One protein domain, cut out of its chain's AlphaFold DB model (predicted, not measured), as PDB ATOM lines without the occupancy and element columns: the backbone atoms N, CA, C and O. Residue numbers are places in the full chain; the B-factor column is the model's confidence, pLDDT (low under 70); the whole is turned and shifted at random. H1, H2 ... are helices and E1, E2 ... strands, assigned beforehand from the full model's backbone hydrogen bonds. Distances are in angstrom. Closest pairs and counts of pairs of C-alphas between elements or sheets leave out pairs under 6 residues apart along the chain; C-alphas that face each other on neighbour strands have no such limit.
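AT A GLANCE: This is residues 115 to 176 of the 191 residues of an uncharacterized protein of Streptomyces sp. SID8352 (UniProt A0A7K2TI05). A small antiparallel sheet, E1 - E3 - E2, has H1 over one end of it, and H2 crosses H1 nearly at a right angle. The turn of the E2 and E3 hairpin lies at one end of the longest axis, and H3, which follows E3 directly, at the other. The 62 printed residues include three named helices and three named strands, in the order E1 H1 H2 E2 E3 H3, class mixed. The whole is compact, with a radius of gyration of the C-alphas of 11.0 A and spans of 33 by 25 by 16 A.

HOW THE PARTS SIT: E3, residues 160 to 165, is the inner strand, and its pairing is staggered: residues 160 to 163 pair with E2, residues 150 to 153, and 163 to 165 with E1, residues 115 to 117. N 161 and O 152 are 2.8 A apart, and N 116 and O 164 are 2.8 A apart, within hydrogen-bond range. H1, residues 118 to 125, is on the sheet at a height of 9.3 A, over E1, and runs along the strands at 12 degrees on the local plane. H2, residues 133 to 143, touches H1 about perpendicular at 89 degrees; the closest C-alphas, of Glu 119 and Ala 134, are 4.1 A apart. E1, H1, H2 and E2 form a split strand-helix-strand unit, two strands running the same way with helices between them in the chain and E3 between them in the sheet; its crossover is right-handed. H3, residues 166 to 174, only grazes the sheet with residues 166 to 169. In H1, H2 and H3 every O i to N i+4 pair is within hydrogen-bond range.

IN THESE COORDINATES: E3 is 16.4 A long, H2 15.4 A and H3 12.2 A. E1 begins at C-alpha 115 (-54.583, 34.699, -44.144), and H3 ends at C-alpha 174 (-59.288, 17.149, -41.321).

THE WHOLE: The two farthest C-alphas, of Asp 156 and Lys 175, are 33.6 A apart. The printed part has no cut and no long link, and no printed residue is under 70 in pLDDT.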
ATOM      1  N   PRO A 115     -56.024  34.913 -44.072       98.12
ATOM      2  CA  PRO A 115     -54.583  34.699 -44.144       98.12
ATOM      3  C   PRO A 115     -53.962  34.455 -42.761       98.12
ATOM      4  O   PRO A 115     -53.667  35.379 -41.991       98.12
ATOM      5  N   LEU A 116     -53.625  33.193 -42.504       98.12
ATOM      6  CA  LEU A 116     -52.989  32.740 -41.275       98.12
ATOM      7  C   LEU A 116     -51.470  32.626 -41.408       98.12
ATOM      8  O   LEU A 116     -50.923  32.014 -42.331       98.12
ATOM      9  N   SER A 117     -50.770  33.135 -40.402       97.50
ATOM     10  CA  SER A 117     -49.366  32.833 -40.163       97.50
ATOM     11  C   SER A 117     -49.183  31.471 -39.491       97.50
ATOM     12  O   SER A 117     -50.077  30.920 -38.853       97.50
ATOM     13  N   LEU A 118     -47.961  30.937 -39.544       97.62
ATOM     14  CA  LEU A 118     -47.613  29.716 -38.807       97.62
ATOM     15  C   LEU A 118     -47.848  29.826 -37.290       97.62
ATOM     16  O   LEU A 118     -48.151  28.820 -36.655       97.62
ATOM     17  N   GLU A 119     -47.687  31.014 -36.704       96.56
ATOM     18  CA  GLU A 119     -47.917  31.221 -35.270       96.56
ATOM     19  C   GLU A 119     -49.406  31.060 -34.930       96.56
ATOM     20  O   GLU A 119     -49.729  30.293 -34.023       96.56
ATOM     21  N   GLU A 120     -50.291  31.698 -35.701       97.31
ATOM     22  CA  GLU A 120     -51.755  31.586 -35.570       97.31
ATOM     23  C   GLU A 120     -52.218  30.149 -35.831       97.31
ATOM     24  O   GLU A 120     -52.903  29.565 -35.001       97.31
ATOM     25  N   ILE A 121     -51.730  29.486 -36.886       98.00
ATOM     26  CA  ILE A 121     -52.029  28.060 -37.127       98.00
ATOM     27  C   ILE A 121     -51.612  27.203 -35.925       98.00
ATOM     28  O   ILE A 121     -52.316  26.284 -35.507       98.00
ATOM     29  N   GLY A 122     -50.441  27.476 -35.352       97.38
ATOM     30  CA  GLY A 122     -49.941  26.727 -34.210       97.38
ATOM     31  C   GLY A 122     -50.803  26.912 -32.960       97.38
ATOM     32  O   GLY A 122     -51.061  25.936 -32.252       97.38
ATOM     33  N   ARG A 123     -51.238  28.144 -32.685       96.94
ATOM     34  CA  ARG A 123     -52.019  28.487 -31.491       96.94
ATOM     35  C   ARG A 123     -53.497  28.156 -31.639       96.94
ATOM     36  O   ARG A 123     -54.060  27.525 -30.750       96.94
ATOM     37  N   ASP A 124     -54.098  28.532 -32.756       96.88
ATOM     38  CA  ASP A 124     -55.546  28.570 -32.914       96.88
ATOM     39  C   ASP A 124     -56.074  27.336 -33.639       96.88
ATOM     40  O   ASP A 124     -57.044  26.744 -33.172       96.88
ATOM     41  N   GLU A 125     -55.403  26.868 -34.688       96.25
ATOM     42  CA  GLU A 125     -55.850  25.686 -35.440       96.25
ATOM     43  C   GLU A 125     -55.367  24.381 -34.789       96.25
ATOM     44  O   GLU A 125     -56.109  23.410 -34.644       96.25
ATOM     45  N   LEU A 126     -54.112  24.348 -34.333       95.38
ATOM     46  CA  LEU A 126     -53.519  23.165 -33.699       95.38
ATOM     47  C   LEU A 126     -53.685  23.122 -32.177       95.38
ATOM     48  O   LEU A 126     -53.355  22.095 -31.578       95.38
ATOM     49  N   LYS A 127     -54.137  24.218 -31.550       96.19
ATOM     50  CA  LYS A 127     -54.233  24.365 -30.085       96.19
ATOM     51  C   LYS A 127     -52.937  23.956 -29.365       96.19
ATOM     52  O   LYS A 127     -52.956  23.331 -28.304       96.19
ATOM     53  N   SER A 128     -51.785  24.264 -29.963       95.31
ATOM     54  CA  SER A 128     -50.481  23.850 -29.448       95.31
ATOM     55  C   SER A 128     -50.079  24.682 -28.233       95.31
ATOM     56  O   SER A 128     -49.895  25.892 -28.330       95.31
ATOM     57  N   ALA A 129     -49.829  24.015 -27.106       95.56
ATOM     58  CA  ALA A 129     -49.251  24.631 -25.907       95.56
ATOM     59  C   ALA A 129     -47.708  24.713 -25.943       95.56
ATOM     60  O   ALA A 129     -47.066  25.012 -24.935       95.56
ATOM     61  N   ALA A 130     -47.076  24.388 -27.077       95.44
ATOM     62  CA  ALA A 130     -45.622  24.421 -27.195       95.44
ATOM     63  C   ALA A 130     -45.079  25.853 -27.087       95.44
ATOM     64  O   ALA A 130     -45.679  26.797 -27.588       95.44
ATOM     65  N   LYS A 131     -43.863  26.006 -26.541       96.56
ATOM     66  CA  LYS A 131     -43.177  27.311 -26.446       96.56
ATOM     67  C   LYS A 131     -43.009  28.016 -27.802       96.56
ATOM     68  O   LYS A 131     -42.892  29.234 -27.847       96.56
ATOM     69  N   ASN A 132     -42.930  27.250 -28.889       96.06
ATOM     70  CA  ASN A 132     -42.846  27.770 -30.250       96.06
ATOM     71  C   ASN A 132     -43.916  27.081 -31.116       96.06
ATOM     72  O   ASN A 132     -43.633  26.030 -31.709       96.06
ATOM     73  N   PRO A 133     -45.148  27.614 -31.140       96.75
ATOM     74  CA  PRO A 133     -46.251  27.004 -31.869       96.75
ATOM     75  C   PRO A 133     -46.062  27.125 -33.389       96.75
ATOM     76  O   PRO A 133     -46.356  26.155 -34.089       96.75
ATOM     77  N   ALA A 134     -45.431  28.194 -33.899       96.62
ATOM     78  CA  ALA A 134     -45.062  28.301 -35.315       96.62
ATOM     79  C   ALA A 134     -44.208  27.128 -35.828       96.62
ATOM     80  O   ALA A 134     -44.430  26.621 -36.930       96.62
ATOM     81  N   LYS A 135     -43.249  26.634 -35.031       97.00
ATOM     82  CA  LYS A 135     -42.438  25.460 -35.407       97.00
ATOM     83  C   LYS A 135     -43.282  24.186 -35.508       97.00
ATOM     84  O   LYS A 135     -43.042  23.363 -36.392       97.00
ATOM     85  N   VAL A 136     -44.258  24.019 -34.614       96.81
ATOM     86  CA  VAL A 136     -45.187  22.877 -34.636       96.81
ATOM     87  C   VAL A 136     -46.076  22.947 -35.875       96.81
ATOM     88  O   VAL A 136     -46.191  21.950 -36.589       96.81
ATOM     89  N   ALA A 137     -46.630  24.126 -36.171       97.62
ATOM     90  CA  ALA A 137     -47.415  24.368 -37.375       97.62
ATOM     91  C   ALA A 137     -46.612  24.088 -38.645       97.62
ATOM     92  O   ALA A 137     -47.065  23.330 -39.494       97.62
ATOM     93  N   SER A 138     -45.383  24.600 -38.746       97.62
ATOM     94  CA  SER A 138     -44.519  24.384 -39.913       97.62
ATOM     95  C   SER A 138     -44.285  22.895 -40.188       97.62
ATOM     96  O   SER A 138     -44.454  22.428 -41.316       97.62
ATOM     97  N   ALA A 139     -43.971  22.123 -39.142       96.62
ATOM     98  CA  ALA A 139     -43.800  20.678 -39.258       96.62
ATOM     99  C   ALA A 139     -45.105  19.964 -39.653       96.62
ATOM    100  O   ALA A 139     -45.069  19.000 -40.421       96.62
ATOM    101  N   ALA A 140     -46.252  20.422 -39.144       96.44
ATOM    102  CA  ALA A 140     -47.557  19.882 -39.510       96.44
ATOM    103  C   ALA A 140     -47.894  20.160 -40.982       96.44
ATOM    104  O   ALA A 140     -48.205  19.218 -41.705       96.44
ATOM    105  N   MET A 141     -47.762  21.409 -41.441       97.50
ATOM    106  CA  MET A 141     -48.033  21.798 -42.830       97.50
ATOM    107  C   MET A 141     -47.136  21.031 -43.803       97.50
ATOM    108  O   MET A 141     -47.622  20.475 -44.784       97.50
ATOM    109  N   SER A 142     -45.845  20.893 -43.478       96.69
ATOM    110  CA  SER A 142     -44.908  20.094 -44.273       96.69
ATOM    111  C   SER A 142     -45.316  18.619 -44.354       96.69
ATOM    112  O   SER A 142     -45.316  18.054 -45.445       96.69
ATOM    113  N   ARG A 143     -45.721  17.999 -43.236       95.62
ATOM    114  CA  ARG A 143     -46.190  16.600 -43.222       95.62
ATOM    115  C   ARG A 143     -47.466  16.405 -44.041       95.62
ATOM    116  O   ARG A 143     -47.643  15.344 -44.630       95.62
ATOM    117  N   LEU A 144     -48.343  17.404 -44.055       95.50
ATOM    118  CA  LEU A 144     -49.583  17.398 -44.831       95.50
ATOM    119  C   LEU A 144     -49.360  17.777 -46.305       95.50
ATOM    120  O   LEU A 144     -50.299  17.721 -47.090       95.50
ATOM    121  N   GLY A 145     -48.137  18.163 -46.685       96.69
ATOM    122  CA  GLY A 145     -47.817  18.625 -48.034       96.69
ATOM    123  C   GLY A 145     -48.450  19.972 -48.394       96.69
ATOM    124  O   GLY A 145     -48.474  20.323 -49.574       96.69
ATOM    125  N   LEU A 146     -48.952  20.728 -47.411       97.56
ATOM    126  CA  LEU A 146     -49.574  22.025 -47.653       97.56
ATOM    127  C   LEU A 146     -48.495  23.084 -47.897       97.56
ATOM    128  O   LEU A 146     -47.621  23.320 -47.056       97.56
ATOM    129  N   LYS A 147     -48.558  23.723 -49.065       98.00
ATOM    130  CA  LYS A 147     -47.663  24.820 -49.441       98.00
ATOM    131  C   LYS A 147     -48.233  26.158 -48.953       98.00
ATOM    132  O   LYS A 147     -49.453  26.293 -48.926       98.00
ATOM    133  N   PRO A 148     -47.380  27.132 -48.590       98.06
ATOM    134  CA  PRO A 148     -47.833  28.495 -48.331       98.06
ATOM    135  C   PRO A 148     -48.541  29.076 -49.552       98.06
ATOM    136  O   PRO A 148     -48.097  28.855 -50.679       98.06
ATOM    137  N   HIS A 149     -49.598  29.840 -49.302       98.00
ATOM    138  CA  HIS A 149     -50.279  30.647 -50.307       98.00
ATOM    139  C   HIS A 149     -49.377  31.798 -50.769       98.00
ATOM    140  O   HIS A 149     -49.158  31.984 -51.962       98.00
ATOM    141  N   ALA A 150     -48.766  32.505 -49.813       98.00
ATOM    142  CA  ALA A 150     -47.872  33.625 -50.077       98.00
ATOM    143  C   ALA A 150     -46.737  33.705 -49.047       98.00
ATOM    144  O   ALA A 150     -46.761  33.057 -47.997       98.00
ATOM    145  N   TYR A 151     -45.740  34.537 -49.347       97.62
ATOM    146  CA  TYR A 151     -44.721  34.959 -48.390       97.62
ATOM    147  C   TYR A 151     -44.778  36.472 -48.235       97.62
ATOM    148  O   TYR A 151     -44.486  37.200 -49.181       97.62
ATOM    149  N   VAL A 152     -45.102  36.943 -47.033       95.81
ATOM    150  CA  VAL A 152     -45.180  38.377 -46.725       95.81
ATOM    151  C   VAL A 152     -44.107  38.754 -45.700       95.81
ATOM    152  O   VAL A 152     -43.786  37.953 -44.822       95.81
ATOM    153  N   PRO A 153     -43.493  39.944 -45.783       95.06
ATOM    154  CA  PRO A 153     -42.601  40.424 -44.731       95.06
ATOM    155  C   PRO A 153     -43.314  40.552 -43.377       95.06
ATOM    156  O   PRO A 153     -44.312  41.267 -43.268       95.06
ATOM    157  N   HIS A 154     -42.758  39.898 -42.354       91.94
ATOM    158  CA  HIS A 154     -43.209  39.971 -40.964       91.94
ATOM    159  C   HIS A 154     -43.174  41.423 -40.455       91.94
ATOM    160  O   HIS A 154     -42.149  42.081 -40.660       91.94
ATOM    161  N   PRO A 155     -44.202  41.904 -39.730       85.69
ATOM    162  CA  PRO A 155     -44.303  43.305 -39.309       85.69
ATOM    163  C   PRO A 155     -43.093  43.773 -38.487       85.69
ATOM    164  O   PRO A 155     -42.484  44.785 -38.814       85.69
ATOM    165  N   ASP A 156     -42.673  42.989 -37.490       89.69
ATOM    166  CA  ASP A 156     -41.565  43.403 -36.613       89.69
ATOM    167  C   ASP A 156     -40.160  43.171 -37.191       89.69
ATOM    168  O   ASP A 156     -39.241  43.947 -36.950       89.69
ATOM    169  N   SER A 157     -39.951  42.056 -37.902       92.56
ATOM    170  CA  SER A 157     -38.601  41.609 -38.281       92.56
ATOM    171  C   SER A 157     -38.259  41.829 -39.752       92.56
ATOM    172  O   SER A 157     -37.104  41.636 -40.134       92.56
ATOM    173  N   GLY A 158     -39.249  42.145 -40.594       93.62
ATOM    174  CA  GLY A 158     -39.110  42.241 -42.052       93.62
ATOM    175  C   GLY A 158     -38.767  40.920 -42.749       93.62
ATOM    176  O   GLY A 158     -38.651  40.876 -43.973       93.62
ATOM    177  N   ARG A 159     -38.591  39.824 -42.000       94.88
ATOM    178  CA  ARG A 159     -38.250  38.516 -42.563       94.88
ATOM    179  C   ARG A 159     -39.453  37.928 -43.301       94.88
ATOM    180  O   ARG A 159     -40.580  38.143 -42.857       94.88
ATOM    181  N   PRO A 160     -39.240  37.141 -44.368       96.50
ATOM    182  CA  PRO A 160     -40.329  36.435 -45.029       96.50
ATOM    183  C   PRO A 160     -41.082  35.526 -44.050       96.50
ATOM    184  O   PRO A 160     -40.478  34.692 -43.372       96.50
ATOM    185  N   GLN A 161     -42.398  35.682 -44.003       96.44
ATOM    186  CA  GLN A 161     -43.331  34.873 -43.234       96.44
ATOM    187  C   GLN A 161     -44.262  34.149 -44.205       96.44
ATOM    188  O   GLN A 161     -44.865  34.771 -45.074       96.44
ATOM    189  N   ALA A 162     -44.356  32.829 -44.060       97.75
ATOM    190  CA  ALA A 162     -45.297  32.021 -44.822       97.75
ATOM    191  C   ALA A 162     -46.732  32.294 -44.354       97.75
ATOM    192  O   ALA A 162     -47.003  32.228 -43.150       97.75
ATOM    193  N   ILE A 163     -47.618  32.553 -45.312       98.31
ATOM    194  CA  ILE A 163     -49.057  32.735 -45.123       98.31
ATOM    195  C   ILE A 163     -49.791  31.558 -45.753       98.31
ATOM    196  O   ILE A 163     -49.433  31.107 -46.842       98.31
ATOM    197  N   TYR A 164     -50.811  31.067 -45.067       98.50
ATOM    198  CA  TYR A 164     -51.706  30.011 -45.524       98.50
ATOM    199  C   TYR A 164     -53.149  30.497 -45.412       98.50
ATOM    200  O   TYR A 164     -53.445  31.312 -44.548       98.50
ATOM    201  N   LEU A 165     -54.044  29.968 -46.243       98.50
ATOM    202  CA  LEU A 165     -55.474  30.256 -46.134       98.50
ATOM    203  C   LEU A 165     -56.119  29.298 -45.126       98.50
ATOM    204  O   LEU A 165     -55.878  28.084 -45.187       98.50
ATOM    205  N   ALA A 166     -56.918  29.826 -44.200       98.38
ATOM    206  CA  ALA A 166     -57.504  29.061 -43.099       98.38
ATOM    207  C   ALA A 166     -58.285  27.822 -43.570       98.38
ATOM    208  O   ALA A 166     -58.081  26.722 -43.051       98.38
ATOM    209  N   GLY A 167     -59.101  27.952 -44.615       98.06
ATOM    210  CA  GLY A 167     -59.863  26.855 -45.211       98.06
ATOM    211  C   GLY A 167     -58.968  25.721 -45.714       98.06
ATOM    212  O   GLY A 167     -59.235  24.549 -45.445       98.06
ATOM    213  N   GLN A 168     -57.838  26.046 -46.355       98.00
ATOM    214  CA  GLN A 168     -56.864  25.047 -46.811       98.00
ATOM    215  C   GLN A 168     -56.180  24.340 -45.637       98.00
ATOM    216  O   GLN A 168     -55.985  23.122 -45.673       98.00
ATOM    217  N   VAL A 169     -55.837  25.089 -44.585       98.06
ATOM    218  CA  VAL A 169     -55.252  24.544 -43.352       98.06
ATOM    219  C   VAL A 169     -56.227  23.574 -42.689       98.06
ATOM    220  O   VAL A 169     -55.868  22.420 -42.442       98.06
ATOM    221  N   ARG A 170     -57.473  23.996 -42.460       97.69
ATOM    222  CA  ARG A 170     -58.523  23.182 -41.832       97.69
ATOM    223  C   ARG A 170     -58.837  21.935 -42.652       97.69
ATOM    224  O   ARG A 170     -58.854  20.832 -42.106       97.69
ATOM    225  N   ALA A 171     -58.982  22.073 -43.971       96.88
ATOM    226  CA  ALA A 171     -59.208  20.944 -44.870       96.88
ATOM    227  C   ALA A 171     -58.038  19.941 -44.856       96.88
ATOM    228  O   ALA A 171     -58.258  18.728 -44.868       96.88
ATOM    229  N   ALA A 172     -56.791  20.418 -44.804       96.06
ATOM    230  CA  ALA A 172     -55.618  19.554 -44.692       96.06
ATOM    231  C   ALA A 172     -55.558  18.842 -43.330       96.06
ATOM    232  O   ALA A 172     -55.241  17.652 -43.265       96.06
ATOM    233  N   LEU A 173     -55.893  19.541 -42.243       94.81
ATOM    234  CA  LEU A 173     -55.926  18.973 -40.894       94.81
ATOM    235  C   LEU A 173     -57.018  17.913 -40.735       94.81
ATOM    236  O   LEU A 173     -56.750  16.870 -40.137       94.81
ATOM    237  N   ALA A 174     -58.198  18.124 -41.321       93.94
ATOM    238  CA  ALA A 174     -59.288  17.149 -41.321       93.94
ATOM    239  C   ALA A 174     -58.907  15.837 -42.034       93.94
ATOM    240  O   ALA A 174     -59.359  14.759 -41.655       93.94
ATOM    241  N   LYS A 175     -58.020  15.901 -43.037       90.69
ATOM    242  CA  LYS A 175     -57.511  14.729 -43.776       90.69
ATOM    243  C   LYS A 175     -56.360  14.004 -43.067       90.69
ATOM    244  O   LYS A 175     -55.811  13.044 -43.610       90.69
ATOM    245  N   ARG A 176     -55.943  14.451 -41.877       84.25
ATOM    246  CA  ARG A 176     -54.770  13.904 -41.186       84.25
ATOM    247  C   ARG A 176     -54.995  12.435 -40.773       84.25
ATOM    248  O   ARG A 176     -55.919  12.150 -40.010       84.25
TER     249      ARG A 176